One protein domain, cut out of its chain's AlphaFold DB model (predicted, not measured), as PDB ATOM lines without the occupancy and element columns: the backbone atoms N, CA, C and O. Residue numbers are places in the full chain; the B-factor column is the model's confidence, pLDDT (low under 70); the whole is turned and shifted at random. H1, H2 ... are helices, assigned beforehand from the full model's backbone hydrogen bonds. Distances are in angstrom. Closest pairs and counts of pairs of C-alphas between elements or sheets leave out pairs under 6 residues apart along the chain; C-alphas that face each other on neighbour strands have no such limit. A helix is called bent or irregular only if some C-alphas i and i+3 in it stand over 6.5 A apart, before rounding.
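Overview. This is residues 218 to 319 of the 319 residues of an uncharacterized protein of Hymenobacter psychrotolerans DSM 18569 (UniProt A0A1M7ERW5). A helical hairpin of H3 and H4 makes the middle of a rounded, all-helix domain, with H1 and H2 over one side of it and H5 and H6 over the other. H1 packs on H3 and H2 on H4, while on the other side H5 packs on the later part of H3 and the short H6 on H4. The printed part has 102 residues with six named helices, H1 to H6 in chain order, and no named strand. It is compact, with a radius of gyration of the C-alphas of 12.2 A, and spans 32 by 28 by 22 A.

Arrangement. The longest helix, H3, residues 251 to 267, is a hub together with H4, residues 277 to 290; each touches three other helices. H3 and H4 form a helical hairpin at a steep tilt of 44 degrees, opposite ways; H3 touches H4 with residues 254 to 261 alone, and the closest C-alphas, of Gln 258 and Leu 286, are 6.1 A apart. H1, residues 218 to 230, touches H3 at a steep tilt of 40 degrees, the same way, with the C-alphas of Gly 222 and Val 260 closest at 4.1 A. H2, residues 236 to 243, touches H4 at a shallow tilt of 30 degrees, the same way; H4 does this with residues 278 to 279 alone, and the C-alphas of Ala 240 and Leu 279 are closest at 5.5 A. H1 and H2 are close but not clearly touching, the closest C-alphas, of Leu 229 and Val 236, being 6.2 A apart. H3 touches H5, residues 296 to 305, with residues 262 to 266 alone, at a steep tilt of 64 degrees; the C-alphas of Pro 266 and Ala 298 are closest at 4.9 A. H6, residues 312 to 316, touches H4, with the C-alphas of Glu 281 and Ala 314 closest at 5.4 A. H5 and H6 only just touch, with 3 pairs of C-alphas within 8 A, those of Leu 302 and Ile 315 closest at 6.5 A. Among the pairs that are apart are H1 and H5, and H2 and H6. Every O i to N i+4 pair is within hydrogen-bond range in H1, H4 and H6, against 3 of 4 in H2, 11 of 13 in H3 and 4 of 6 in H5.

Along the chain. H3 is 25.1 A from first to last C-alpha, beginning at C-alpha 251 (29.945, 47.510, -28.723). H4 is 19.9 A long, H1 18.0 A and H5 15.0 A. H1 begins at C-alpha 218 (33.356, 35.849, -35.863), and H6 ends at C-alpha 316 (16.730, 49.603, -47.964). H5 is irregular, but only just: C-alphas 297 and 300 are 6.9 A apart.

Size, cuts and confidence. The two C-alphas farthest apart, of Asp 250 and Ala 307, are 33.2 A from each other. The printed part has no cut and no long link; the links H1 to H2 and H4 to H5 are tight. The mean pLDDT of the printed part is 93.4, and only residue 319, the chain's last, is under 70.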
ATOM      1  N   PRO A 218      34.680  35.554 -35.305       98.12
ATOM      2  CA  PRO A 218      33.356  35.849 -35.863       98.12
ATOM      3  C   PRO A 218      33.159  35.352 -37.294       98.12
ATOM      4  O   PRO A 218      32.141  34.734 -37.588       98.12
ATOM      5  N   ALA A 219      34.155  35.555 -38.161       97.81
ATOM      6  CA  ALA A 219      34.093  35.127 -39.557       97.81
ATOM      7  C   ALA A 219      33.906  33.605 -39.679       97.81
ATOM      8  O   ALA A 219      33.011  33.145 -40.386       97.81
ATOM      9  N   THR A 220      34.686  32.821 -38.926       98.06
ATOM     10  CA  THR A 220      34.568  31.355 -38.913       98.06
ATOM     11  C   THR A 220      33.194  30.918 -38.412       98.06
ATOM     12  O   THR A 220      32.564  30.070 -39.039       98.06
ATOM     13  N   LEU A 221      32.693  31.519 -37.323       98.75
ATOM     14  CA  LEU A 221      31.350  31.217 -36.820       98.75
ATOM     15  C   LEU A 221      30.269  31.560 -37.857       98.75
ATOM     16  O   LEU A 221      29.367  30.753 -38.075       98.75
ATOM     17  N   GLY A 222      30.369  32.720 -38.507       98.62
ATOM     18  CA  GLY A 222      29.439  33.167 -39.542       98.62
ATOM     19  C   GLY A 222      29.380  32.213 -40.729       98.62
ATOM     20  O   GLY A 222      28.300  31.726 -41.058       98.62
ATOM     21  N   THR A 223      30.533  31.851 -41.300       98.50
ATOM     22  CA  THR A 223      30.611  30.864 -42.389       98.50
ATOM     23  C   THR A 223      30.042  29.508 -41.963       98.50
ATOM     24  O   THR A 223      29.270  28.900 -42.705       98.50
ATOM     25  N   THR A 224      30.361  29.027 -40.755       98.06
ATOM     26  CA  THR A 224      29.798  27.772 -40.234       98.06
ATOM     27  C   THR A 224      28.273  27.847 -40.139       98.06
ATOM     28  O   THR A 224      27.591  26.993 -40.698       98.06
ATOM     29  N   LEU A 225      27.716  28.870 -39.487       98.38
ATOM     30  CA  LEU A 225      26.265  29.049 -39.364       98.38
ATOM     31  C   LEU A 225      25.585  29.173 -40.736       98.38
ATOM     32  O   LEU A 225      24.537  28.566 -40.960       98.38
ATOM     33  N   GLY A 226      26.201  29.902 -41.668       98.00
ATOM     34  CA  GLY A 226      25.724  30.068 -43.038       98.00
ATOM     35  C   GLY A 226      25.591  28.738 -43.772       98.00
ATOM     36  O   GLY A 226      24.514  28.427 -44.282       98.00
ATOM     37  N   ARG A 227      26.625  27.889 -43.720       97.25
ATOM     38  CA  ARG A 227      26.596  26.539 -44.312       97.25
ATOM     39  C   ARG A 227      25.499  25.656 -43.728       97.25
ATOM     40  O   ARG A 227      24.854  24.918 -44.470       97.25
ATOM     41  N   PHE A 228      25.268  25.732 -42.417       96.31
ATOM     42  CA  PHE A 228      24.193  24.983 -41.758       96.31
ATOM     43  C   PHE A 228      22.812  25.405 -42.269       96.31
ATOM     44  O   PHE A 228      21.980  24.551 -42.576       96.31
ATOM     45  N   LEU A 229      22.574  26.712 -42.388       96.56
ATOM     46  CA  LEU A 229      21.306  27.236 -42.889       96.56
ATOM     47  C   LEU A 229      21.114  26.960 -44.384       96.56
ATOM     48  O   LEU A 229      20.020  26.570 -44.781       96.56
ATOM     49  N   ALA A 230      22.163  27.099 -45.196       96.31
ATOM     50  CA  ALA A 230      22.120  26.846 -46.637       96.31
ATOM     51  C   ALA A 230      21.773  25.391 -46.989       96.31
ATOM     52  O   ALA A 230      21.159  25.141 -48.020       96.31
ATOM     53  N   ASN A 231      22.122  24.442 -46.114       94.88
ATOM     54  CA  ASN A 231      21.766  23.024 -46.244       94.88
ATOM     55  C   ASN A 231      20.453  22.665 -45.522       94.88
ATOM     56  O   ASN A 231      20.159  21.483 -45.323       94.88
ATOM     57  N   GLU A 232      19.697  23.676 -45.079       92.75
ATOM     58  CA  GLU A 232      18.431  23.544 -44.349       92.75
ATOM     59  C   GLU A 232      18.518  22.585 -43.147       92.75
ATOM     60  O   GLU A 232      17.535  21.964 -42.746       92.75
ATOM     61  N   PHE A 233      19.704  22.475 -42.539       91.88
ATOM     62  CA  PHE A 233      19.953  21.566 -41.418       91.88
ATOM     63  C   PHE A 233      19.106  21.932 -40.193       91.88
ATOM     64  O   PHE A 233      18.689  21.076 -39.417       91.88
ATOM     65  N   VAL A 234      18.829  23.225 -40.029       90.44
ATOM     66  CA  VAL A 234      17.964  23.781 -38.990       90.44
ATOM     67  C   VAL A 234      17.192  24.984 -39.537       90.44
ATOM     68  O   VAL A 234      17.706  25.718 -40.383       90.44
ATOM     69  N   PRO A 235      15.975  25.261 -39.032       92.25
ATOM     70  CA  PRO A 235      15.230  26.446 -39.433       92.25
ATOM     71  C   PRO A 235      15.972  27.738 -39.062       92.25
ATOM     72  O   PRO A 235      16.322  27.931 -37.896       92.25
ATOM     73  N   VAL A 236      16.082  28.674 -40.014       96.19
ATOM     74  CA  VAL A 236      16.686  30.015 -39.834       96.19
ATOM     75  C   VAL A 236      16.182  30.724 -38.578       96.19
ATOM     76  O   VAL A 236      16.941  31.380 -37.870       96.19
ATOM     77  N   GLN A 237      14.896  30.555 -38.266       94.88
ATOM     78  CA  GLN A 237      14.271  31.167 -37.099       94.88
ATOM     79  C   GLN A 237      14.955  30.794 -35.775       94.88
ATOM     80  O   GLN A 237      15.063  31.658 -34.909       94.88
ATOM     81  N   ARG A 238      15.437  29.548 -35.613       92.50
ATOM     82  CA  ARG A 238      16.094  29.110 -34.364       92.50
ATOM     83  C   ARG A 238      17.339  29.948 -34.081       92.50
ATOM     84  O   ARG A 238      17.542  30.347 -32.939       92.50
ATOM     85  N   LEU A 239      18.129  30.224 -35.119       96.44
ATOM     86  CA  LEU A 239      19.311  31.072 -35.012       96.44
ATOM     87  C   LEU A 239      18.925  32.542 -34.846       96.44
ATOM     88  O   LEU A 239      19.418  33.206 -33.938       96.44
ATOM     89  N   ALA A 240      18.039  33.043 -35.711       95.88
ATOM     90  CA  ALA A 240      17.688  34.457 -35.750       95.88
ATOM     91  C   ALA A 240      17.116  34.943 -34.412       95.88
ATOM     92  O   ALA A 240      17.558  35.965 -33.897       95.88
ATOM     93  N   ASP A 241      16.196  34.183 -33.810       94.25
ATOM     94  CA  ASP A 241      15.601  34.531 -32.516       94.25
ATOM     95  C   ASP A 241      16.641  34.510 -31.377       94.25
ATOM     96  O   ASP A 241      16.500  35.242 -30.399       94.25
ATOM     97  N   ASN A 242      17.700  33.701 -31.501       93.81
ATOM     98  CA  ASN A 242      18.770  33.636 -30.508       93.81
ATOM     99  C   ASN A 242      19.757  34.806 -30.652       93.81
ATOM    100  O   ASN A 242      20.031  35.496 -29.677       93.81
ATOM    101  N   LEU A 243      20.239  35.096 -31.867       96.38
ATOM    102  CA  LEU A 243      21.186  36.198 -32.106       96.38
ATOM    103  C   LEU A 243      20.580  37.575 -31.808       96.38
ATOM    104  O   LEU A 243      21.275  38.469 -31.336       96.38
ATOM    105  N   GLN A 244      19.272  37.735 -32.022       95.69
ATOM    106  CA  GLN A 244      18.548  38.962 -31.685       95.69
ATOM    107  C   GLN A 244      18.659  39.341 -30.198       95.69
ATOM    108  O   GLN A 244      18.547  40.523 -29.880       95.69
ATOM    109  N   GLN A 245      18.895  38.377 -29.301       95.50
ATOM    110  CA  GLN A 245      19.061  38.614 -27.861       95.50
ATOM    111  C   GLN A 245      20.472  39.087 -27.479       95.50
ATOM    112  O   GLN A 245      20.642  39.626 -26.393       95.50
ATOM    113  N   ALA A 246      21.474  38.909 -28.348       94.56
ATOM    114  CA  ALA A 246      22.850  39.339 -28.084       94.56
ATOM    115  C   ALA A 246      23.128  40.799 -28.486       94.56
ATOM    116  O   ALA A 246      24.204  41.319 -28.205       94.56
ATOM    117  N   ARG A 247      22.190  41.467 -29.167       93.62
ATOM    118  CA  ARG A 247      22.388  42.837 -29.653       93.62
ATOM    119  C   ARG A 247      22.299  43.861 -28.522       93.62
ATOM    120  O   ARG A 247      21.518  43.682 -27.593       93.62
ATOM    121  N   ALA A 248      23.008  44.977 -28.678       93.00
ATOM    122  CA  ALA A 248      22.952  46.133 -27.781       93.00
ATOM    123  C   ALA A 248      23.329  45.812 -26.321       93.00
ATOM    124  O   ALA A 248      22.911  46.515 -25.401       93.00
ATOM    125  N   ILE A 249      24.123  44.758 -26.111       94.25
ATOM    126  CA  ILE A 249      24.733  44.443 -24.814       94.25
ATOM    127  C   ILE A 249      25.978  45.309 -24.620       94.25
ATOM    128  O   ILE A 249      26.112  45.995 -23.609       94.25
ATOM    129  N   ASP A 250      26.864  45.310 -25.615       94.06
ATOM    130  CA  ASP A 250      28.069  46.130 -25.672       94.06
ATOM    131  C   ASP A 250      28.576  46.244 -27.123       94.06
ATOM    132  O   ASP A 250      28.199  45.462 -28.000       94.06
ATOM    133  N   ALA A 251      29.449  47.221 -27.378       93.38
ATOM    134  CA  ALA A 251      29.945  47.510 -28.723       93.38
ATOM    135  C   ALA A 251      30.802  46.381 -29.330       93.38
ATOM    136  O   ALA A 251      30.793  46.211 -30.548       93.38
ATOM    137  N   ALA A 252      31.528  45.609 -28.513       94.38
ATOM    138  CA  ALA A 252      32.362  44.511 -29.002       94.38
ATOM    139  C   ALA A 252      31.501  43.313 -29.423       94.38
ATOM    140  O   ALA A 252      31.749  42.703 -30.463       94.38
ATOM    141  N   THR A 253      30.449  43.013 -28.661       96.81
ATOM    142  CA  THR A 253      29.452  42.006 -29.041       96.81
ATOM    143  C   THR A 253      28.730  42.402 -30.327       96.81
ATOM    144  O   THR A 253      28.574  41.573 -31.220       96.81
ATOM    145  N   ASP A 254      28.340  43.667 -30.470       96.69
ATOM    146  CA  ASP A 254      27.683  44.158 -31.684       96.69
ATOM    147  C   ASP A 254      28.585  44.089 -32.920       96.69
ATOM    148  O   ASP A 254      28.143  43.668 -33.993       96.69
ATOM    149  N   ASP A 255      29.857  44.459 -32.765       95.75
ATOM    150  CA  ASP A 255      30.870  44.313 -33.806       95.75
ATOM    151  C   ASP A 255      31.030  42.846 -34.223       95.75
ATOM    152  O   ASP A 255      30.960  42.525 -35.413       95.75
ATOM    153  N   ALA A 256      31.161  41.943 -33.250       97.25
ATOM    154  CA  ALA A 256      31.270  40.515 -33.502       97.25
ATOM    155  C   ALA A 256      30.024  39.947 -34.198       97.25
ATOM    156  O   ALA A 256      30.156  39.180 -35.150       97.25
ATOM    157  N   LEU A 257      28.815  40.335 -33.781       97.75
ATOM    158  CA  LEU A 257      27.575  39.920 -34.443       97.75
ATOM    159  C   LEU A 257      27.507  40.419 -35.889       97.75
ATOM    160  O   LEU A 257      27.060  39.678 -36.766       97.75
ATOM    161  N   GLN A 258      27.968  41.643 -36.157       97.25
ATOM    162  CA  GLN A 258      28.007  42.173 -37.516       97.25
ATOM    163  C   GLN A 258      28.974  41.364 -38.384       97.25
ATOM    164  O   GLN A 258      28.578  40.938 -39.462       97.25
ATOM    165  N   GLN A 259      30.173  41.047 -37.882       97.62
ATOM    166  CA  GLN A 259      31.141  40.197 -38.587       97.62
ATOM    167  C   GLN A 259      30.631  38.759 -38.798       97.62
ATOM    168  O   GLN A 259      30.891  38.146 -39.836       97.62
ATOM    169  N   VAL A 260      29.874  38.207 -37.840       98.62
ATOM    170  CA  VAL A 260      29.183  36.919 -38.015       98.62
ATOM    171  C   VAL A 260      28.195  37.012 -39.180       98.62
ATOM    172  O   VAL A 260      28.162  36.111 -40.015       98.62
ATOM    173  N   LEU A 261      27.404  38.085 -39.275       98.12
ATOM    174  CA  LEU A 261      26.433  38.267 -40.360       98.12
ATOM    175  C   LEU A 261      27.102  38.576 -41.708       98.12
ATOM    176  O   LEU A 261      26.642  38.053 -42.724       98.12
ATOM    177  N   ASP A 262      28.208  39.324 -41.711       97.75
ATOM    178  CA  ASP A 262      29.046  39.579 -42.891       97.75
ATOM    179  C   ASP A 262      29.500  38.266 -43.548       97.75
ATOM    180  O   ASP A 262      29.497  38.159 -44.774       97.75
ATOM    181  N   ALA A 263      29.857  37.261 -42.740       98.44
ATOM    182  CA  ALA A 263      30.303  35.950 -43.212       98.44
ATOM    183  C   ALA A 263      29.163  34.932 -43.410       98.44
ATOM    184  O   ALA A 263      29.300  34.012 -44.212       98.44
ATOM    185  N   LEU A 264      28.038  35.077 -42.702       98.50
ATOM    186  CA  LEU A 264      26.893  34.163 -42.784       98.50
ATOM    187  C   LEU A 264      26.039  34.413 -44.025       98.50
ATOM    188  O   LEU A 264      25.677  33.467 -44.724       98.50
ATOM    189  N   LEU A 265      25.666  35.670 -44.282       97.19
ATOM    190  CA  LEU A 265      24.715  36.006 -45.345       97.19
ATOM    191  C   LEU A 265      25.178  35.608 -46.759       97.19
ATOM    192  O   LEU A 265      24.307  35.191 -47.527       97.19
ATOM    193  N   PRO A 266      26.475  35.684 -47.128       97.25
ATOM    194  CA  PRO A 266      26.957  35.221 -48.432       97.25
ATOM    195  C   PRO A 266      26.787  33.714 -48.664       97.25
ATOM    196  O   PRO A 266      26.637  33.291 -49.804       97.25
ATOM    197  N   GLU A 267      26.786  32.905 -47.601       97.69
ATOM    198  CA  GLU A 267      26.633  31.446 -47.702       97.69
ATOM    199  C   GLU A 267      25.183  31.028 -47.995       97.69
ATOM    200  O   GLU A 267      24.933  29.896 -48.405       97.69
ATOM    201  N   LEU A 268      24.209  31.915 -47.761       97.19
ATOM    202  CA  LEU A 268      22.797  31.614 -47.989       97.19
ATOM    203  C   LEU A 268      22.464  31.575 -49.492       97.19
ATOM    204  O   LEU A 268      23.066  32.304 -50.285       97.19
ATOM    205  N   PRO A 269      21.472  30.765 -49.905       95.38
ATOM    206  CA  PRO A 269      21.072  30.681 -51.302       95.38
ATOM    207  C   PRO A 269      20.487  32.000 -51.827       95.38
ATOM    208  O   PRO A 269      19.916  32.806 -51.090       95.38
ATOM    209  N   VAL A 270      20.559  32.174 -53.152       92.69
ATOM    210  CA  VAL A 270      20.002  33.344 -53.856       92.69
ATOM    211  C   VAL A 270      18.507  33.509 -53.567       92.69
ATOM    212  O   VAL A 270      18.032  34.623 -53.351       92.69
ATOM    213  N   ALA A 271      17.760  32.402 -53.522       92.44
ATOM    214  CA  ALA A 271      16.384  32.406 -53.043       92.44
ATOM    215  C   ALA A 271      16.382  32.494 -51.504       92.44
ATOM    216  O   ALA A 271      16.929  31.602 -50.855       92.44
ATOM    217  N   PRO A 272      15.774  33.529 -50.896       93.12
ATOM    218  CA  PRO A 272      15.837  33.708 -49.454       93.12
ATOM    219  C   PRO A 272      15.097  32.579 -48.736       93.12
ATOM    220  O   PRO A 272      13.923  32.310 -49.003       93.12
ATOM    221  N   LEU A 273      15.765  31.966 -47.761       94.44
ATOM    222  CA  LEU A 273      15.162  30.954 -46.901       94.44
ATOM    223  C   LEU A 273      14.017  31.553 -46.069       94.44
ATOM    224  O   LEU A 273      13.979  32.756 -45.767       94.44
ATOM    225  N   ARG A 274      13.085  30.705 -45.628       92.94
ATOM    226  CA  ARG A 274      11.996  31.137 -44.742       92.94
ATOM    227  C   ARG A 274      12.570  31.771 -43.470       92.94
ATOM    228  O   ARG A 274      13.460  31.212 -42.842       92.94
ATOM    229  N   ASN A 275      12.009  32.910 -43.061       92.62
ATOM    230  CA  ASN A 275      12.430  33.704 -41.895       92.62
ATOM    231  C   ASN A 275      13.788  34.432 -42.015       92.62
ATOM    232  O   ASN A 275      14.214  35.043 -41.036       92.62
ATOM    233  N   THR A 276      14.411  34.489 -43.203       95.25
ATOM    234  CA  THR A 276      15.642  35.283 -43.453       95.25
ATOM    235  C   THR A 276      15.495  36.759 -43.068       95.25
ATOM    236  O   THR A 276      16.454  37.389 -42.632       95.25
ATOM    237  N   LYS A 277      14.270  37.301 -43.124       94.56
ATOM    238  CA  LYS A 277      13.955  38.684 -42.736       94.56
ATOM    239  C   LYS A 277      14.514  39.079 -41.369       94.56
ATOM    240  O   LYS A 277      15.099  40.147 -41.265       94.56
ATOM    241  N   LYS A 278      14.407  38.209 -40.360       94.75
ATOM    242  CA  LYS A 278      14.885  38.518 -39.003       94.75
ATOM    243  C   LYS A 278      16.406  38.666 -38.919       94.75
ATOM    244  O   LYS A 278      16.887  39.424 -38.083       94.75
ATOM    245  N   LEU A 279      17.158  37.941 -39.757       96.19
ATOM    246  CA  LEU A 279      18.616  38.087 -39.839       96.19
ATOM    247  C   LEU A 279      18.996  39.396 -40.534       96.19
ATOM    248  O   LEU A 279      19.895  40.090 -40.078       96.19
ATOM    249  N   VAL A 280      18.281  39.754 -41.604       95.88
ATOM    250  CA  VAL A 280      18.514  41.012 -42.328       95.88
ATOM    251  C   VAL A 280      18.156  42.225 -41.467       95.88
ATOM    252  O   VAL A 280      18.903  43.193 -41.458       95.88
ATOM    253  N   GLU A 281      17.060  42.166 -40.705       95.38
ATOM    254  CA  GLU A 281      16.688  43.218 -39.748       95.38
ATOM    255  C   GLU A 281      17.740  43.379 -38.645       95.38
ATOM    256  O   GLU A 281      18.113  44.504 -38.333       95.38
ATOM    257  N   LEU A 282      18.271  42.270 -38.105       96.00
ATOM    258  CA  LEU A 282      19.397  42.332 -37.168       96.00
ATOM    259  C   LEU A 282      20.592  43.038 -37.808       96.00
ATOM    260  O   LEU A 282      21.179  43.928 -37.210       96.00
ATOM    261  N   TYR A 283      20.942  42.652 -39.033       95.94
ATOM    262  CA  TYR A 283      22.097  43.202 -39.729       95.94
ATOM    263  C   TYR A 283      21.957  44.701 -40.016       95.94
ATOM    264  O   TYR A 283      22.904  45.449 -39.790       95.94
ATOM    265  N   ALA A 284      20.769  45.141 -40.442       94.12
ATOM    266  CA  ALA A 284      20.429  46.552 -40.625       94.12
ATOM    267  C   ALA A 284      20.573  47.347 -39.327       94.12
ATOM    268  O   ALA A 284      21.223  48.392 -39.305       94.12
ATOM    269  N   GLU A 285      20.048  46.809 -38.224       94.19
ATOM    270  CA  GLU A 285      20.179  47.427 -36.909       94.19
ATOM    271  C   GLU A 285      21.658  47.561 -36.504       94.19
ATOM    272  O   GLU A 285      22.095  48.658 -36.153       94.19
ATOM    273  N   LEU A 286      22.452  46.491 -36.619       95.31
ATOM    274  CA  LEU A 286      23.882  46.515 -36.285       95.31
ATOM    275  C   LEU A 286      24.665  47.515 -37.148       95.31
ATOM    276  O   LEU A 286      25.436  48.306 -36.605       95.31
ATOM    277  N   ALA A 287      24.440  47.515 -38.465       93.00
ATOM    278  CA  ALA A 287      25.085  48.436 -39.399       93.00
ATOM    279  C   ALA A 287      24.740  49.900 -39.084       93.00
ATOM    280  O   ALA A 287      25.618  50.763 -39.102       93.00
ATOM    281  N   SER A 288      23.484  50.177 -38.721       91.75
ATOM    282  CA  SER A 288      23.047  51.524 -38.341       91.75
ATOM    283  C   SER A 288      23.732  52.031 -37.067       91.75
ATOM    284  O   SER A 288      24.104  53.201 -36.996       91.75
ATOM    285  N   ARG A 289      23.948  51.155 -36.072       91.00
ATOM    286  CA  ARG A 289      24.593  51.522 -34.802       91.00
ATOM    287  C   ARG A 289      26.106  51.642 -34.924       91.00
ATOM    288  O   ARG A 289      26.694  52.504 -34.276       91.00
ATOM    289  N   SER A 290      26.738  50.783 -35.722       90.00
ATOM    290  CA  SER A 290      28.189  50.806 -35.923       90.00
ATOM    291  C   SER A 290      28.635  51.840 -36.960       90.00
ATOM    292  O   SER A 290      29.813  52.191 -37.001       90.00
ATOM    293  N   GLY A 291      27.723  52.300 -37.823       87.62
ATOM    294  CA  GLY A 291      28.034  53.146 -38.977       87.62
ATOM    295  C   GLY A 291      28.814  52.420 -40.078       87.62
ATOM    296  O   GLY A 291      29.243  53.054 -41.043       87.62
ATOM    297  N   ARG A 292      29.024  51.103 -39.953       89.44
ATOM    298  CA  ARG A 292      29.738  50.304 -40.951       89.44
ATOM    299  C   ARG A 292      28.776  49.742 -41.975       89.44
ATOM    300  O   ARG A 292      27.778  49.113 -41.626       89.44
ATOM    301  N   LEU A 293      29.148  49.906 -43.236       89.06
ATOM    302  CA  LEU A 293      28.437  49.307 -44.351       89.06
ATOM    303  C   LEU A 293      28.564  47.777 -44.332       89.06
ATOM    304  O   LEU A 293      29.568  47.252 -43.843       89.06
ATOM    305  N   PRO A 294      27.580  47.064 -44.904       90.31
ATOM    306  CA  PRO A 294      27.684  45.637 -45.153       90.31
ATOM    307  C   PRO A 294      28.947  45.234 -45.906       90.31
ATOM    308  O   PRO A 294      29.340  45.917 -46.859       90.31
ATOM    309  N   ALA A 295      29.516  44.081 -45.550       94.06
ATOM    310  CA  ALA A 295      30.611  43.489 -46.303       94.06
ATOM    311  C   ALA A 295      30.242  43.304 -47.786       94.06
ATOM    312  O   ALA A 295      29.128  42.896 -48.129       94.06
ATOM    313  N   GLU A 296      31.206  43.549 -48.678       93.44
ATOM    314  CA  GLU A 296      30.999  43.437 -50.127       93.44
ATOM    315  C   GLU A 296      30.490  42.051 -50.543       93.44
ATOM    316  O   GLU A 296      29.635  41.944 -51.420       93.44
ATOM    317  N   ALA A 297      30.942  40.997 -49.857       93.69
ATOM    318  CA  ALA A 297      30.508  39.623 -50.100       93.69
ATOM    319  C   ALA A 297      29.003  39.399 -49.849       93.69
ATOM    320  O   ALA A 297      28.408  38.524 -50.474       93.69
ATOM    321  N   ALA A 298      28.367  40.185 -48.972       93.12
ATOM    322  CA  ALA A 298      26.937  40.071 -48.673       93.12
ATOM    323  C   ALA A 298      26.056  40.836 -49.680       93.12
ATOM    324  O   ALA A 298      24.872  40.526 -49.841       93.12
ATOM    325  N   GLN A 299      26.627  41.809 -50.400       91.94
ATOM    326  CA  GLN A 299      25.907  42.682 -51.334       91.94
ATOM    327  C   GLN A 299      25.142  41.932 -52.440       91.94
ATOM    328  O   GLN A 299      24.004  42.319 -52.719       91.94
ATOM    329  N   PRO A 300      25.680  40.868 -53.079       92.69
ATOM    330  CA  PRO A 300      24.948  40.133 -54.109       92.69
ATOM    331  C   PRO A 300      23.628  39.555 -53.592       92.69
ATOM    332  O   PRO A 300      22.587  39.764 -54.220       92.69
ATOM    333  N   ASN A 301      23.650  38.895 -52.430       93.94
ATOM    334  CA  ASN A 301      22.456  38.307 -51.824       93.94
ATOM    335  C   ASN A 301      21.466  39.390 -51.381       93.94
ATOM    336  O   ASN A 301      20.286  39.314 -51.723       93.94
ATOM    337  N   LEU A 302      21.941  40.458 -50.731       93.69
ATOM    338  CA  LEU A 302      21.093  41.593 -50.346       93.69
ATOM    339  C   LEU A 302      20.388  42.226 -51.558       93.69
ATOM    340  O   LEU A 302      19.184  42.476 -51.523       93.69
ATOM    341  N   ARG A 303      21.097  42.440 -52.671       91.88
ATOM    342  CA  ARG A 303      20.502  43.010 -53.893       91.88
ATOM    343  C   ARG A 303      19.432  42.102 -54.496       91.88
ATOM    344  O   ARG A 303      18.364  42.602 -54.846       91.88
ATOM    345  N   HIS A 304      19.674  40.792 -54.571       91.25
ATOM    346  CA  HIS A 304      18.669  39.833 -55.046       91.25
ATOM    347  C   HIS A 304      17.439  39.817 -54.132       91.25
ATOM    348  O   HIS A 304      16.299  39.893 -54.596       91.25
ATOM    349  N   TRP A 305      17.653  39.796 -52.819       94.25
ATOM    350  CA  TRP A 305      16.573  39.767 -51.840       94.25
ATOM    351  C   TRP A 305      15.767  41.071 -51.779       94.25
ATOM    352  O   TRP A 305      14.586  41.023 -51.436       94.25
ATOM    353  N   LYS A 306      16.332  42.222 -52.184       89.50
ATOM    354  CA  LYS A 306      15.617  43.515 -52.282       89.50
ATOM    355  C   LYS A 306      14.411  43.451 -53.228       89.50
ATOM    356  O   LYS A 306      13.454  44.203 -53.041       89.50
ATOM    357  N   ALA A 307      14.421  42.534 -54.201       84.88
ATOM    358  CA  ALA A 307      13.290  42.281 -55.096       84.88
ATOM    359  C   ALA A 307      12.100  41.593 -54.394       84.88
ATOM    360  O   ALA A 307      10.973  41.649 -54.883       84.88
ATOM    361  N   THR A 308      12.318  40.975 -53.229       87.75
ATOM    362  CA  THR A 308      11.261  40.322 -52.453       87.75
ATOM    363  C   THR A 308      10.555  41.345 -51.562       87.75
ATOM    364  O   THR A 308      11.180  41.991 -50.718       87.75
ATOM    365  N   ALA A 309       9.230  41.468 -51.696       83.62
ATOM    366  CA  ALA A 309       8.436  42.486 -50.997       83.62
ATOM    367  C   ALA A 309       8.622  42.485 -49.466       83.62
ATOM    368  O   ALA A 309       8.624  43.542 -48.838       83.62
ATOM    369  N   THR A 310       8.821  41.311 -48.861       85.69
ATOM    370  CA  THR A 310       8.995  41.153 -47.410       85.69
ATOM    371  C   THR A 310      10.344  41.655 -46.892       85.69
ATOM    372  O   THR A 310      10.417  42.069 -45.733       85.69
ATOM    373  N   LEU A 311      11.388  41.635 -47.728       88.56
ATOM    374  CA  LEU A 311      12.767  41.993 -47.373       88.56
ATOM    375  C   LEU A 311      13.153  43.401 -47.834       88.56
ATOM    376  O   LEU A 311      14.043  44.011 -47.245       88.56
ATOM    377  N   LYS A 312      12.443  43.951 -48.829       87.62
ATOM    378  CA  LYS A 312      12.711  45.268 -49.425       87.62
ATOM    379  C   LYS A 312      12.925  46.383 -48.396       87.62
ATOM    380  O   LYS A 312      13.838  47.182 -48.571       87.62
ATOM    381  N   LYS A 313      12.098  46.438 -47.343       88.00
ATOM    382  CA  LYS A 313      12.203  47.471 -46.297       88.00
ATOM    383  C   LYS A 313      13.510  47.347 -45.505       88.00
ATOM    384  O   LYS A 313      14.253  48.312 -45.450       88.00
ATOM    385  N   ALA A 314      13.795  46.161 -44.966       86.31
ATOM    386  CA  ALA A 314      14.982  45.921 -44.140       86.31
ATOM    387  C   ALA A 314      16.291  46.109 -44.927       86.31
ATOM    388  O   ALA A 314      17.280  46.590 -44.394       86.31
ATOM    389  N   ILE A 315      16.296  45.776 -46.222       88.56
ATOM    390  CA  ILE A 315      17.483  45.934 -47.077       88.56
ATOM    391  C   ILE A 315      17.680  47.385 -47.521       88.56
ATOM    392  O   ILE A 315      18.809  47.796 -47.755       88.56
ATOM    393  N   GLY A 316      16.611  48.179 -47.635       82.62
ATOM    394  CA  GLY A 316      16.730  49.603 -47.964       82.62
ATOM    395  C   GLY A 316      17.523  50.407 -46.930       82.62
ATOM    396  O   GLY A 316      18.063  51.451 -47.267       82.62
ATOM    397  N   GLU A 317      17.626  49.910 -45.697       76.62
ATOM    398  CA  GLU A 317      18.451  50.495 -44.630       76.62
ATOM    399  C   GLU A 317      19.944  50.119 -44.764       76.62
ATOM    400  O   GLU A 317      20.789  50.713 -44.102       76.62
ATOM    401  N   LEU A 318      20.270  49.155 -45.635       80.81
ATOM    402  CA  LEU A 318      21.611  48.592 -45.839       80.81
ATOM    403  C   LEU A 318      22.247  48.950 -47.195       80.81
ATOM    404  O   LEU A 318      23.474  48.912 -47.310       80.81
ATOM    405  N   VAL A 319      21.426  49.221 -48.223       69.19
ATOM    406  CA  VAL A 319      21.820  49.413 -49.638       69.19
ATOM    407  C   VAL A 319      21.024  50.515 -50.320       69.19
ATOM    408  O   VAL A 319      19.769  50.429 -50.291       69.19
TER     409      VAL A 319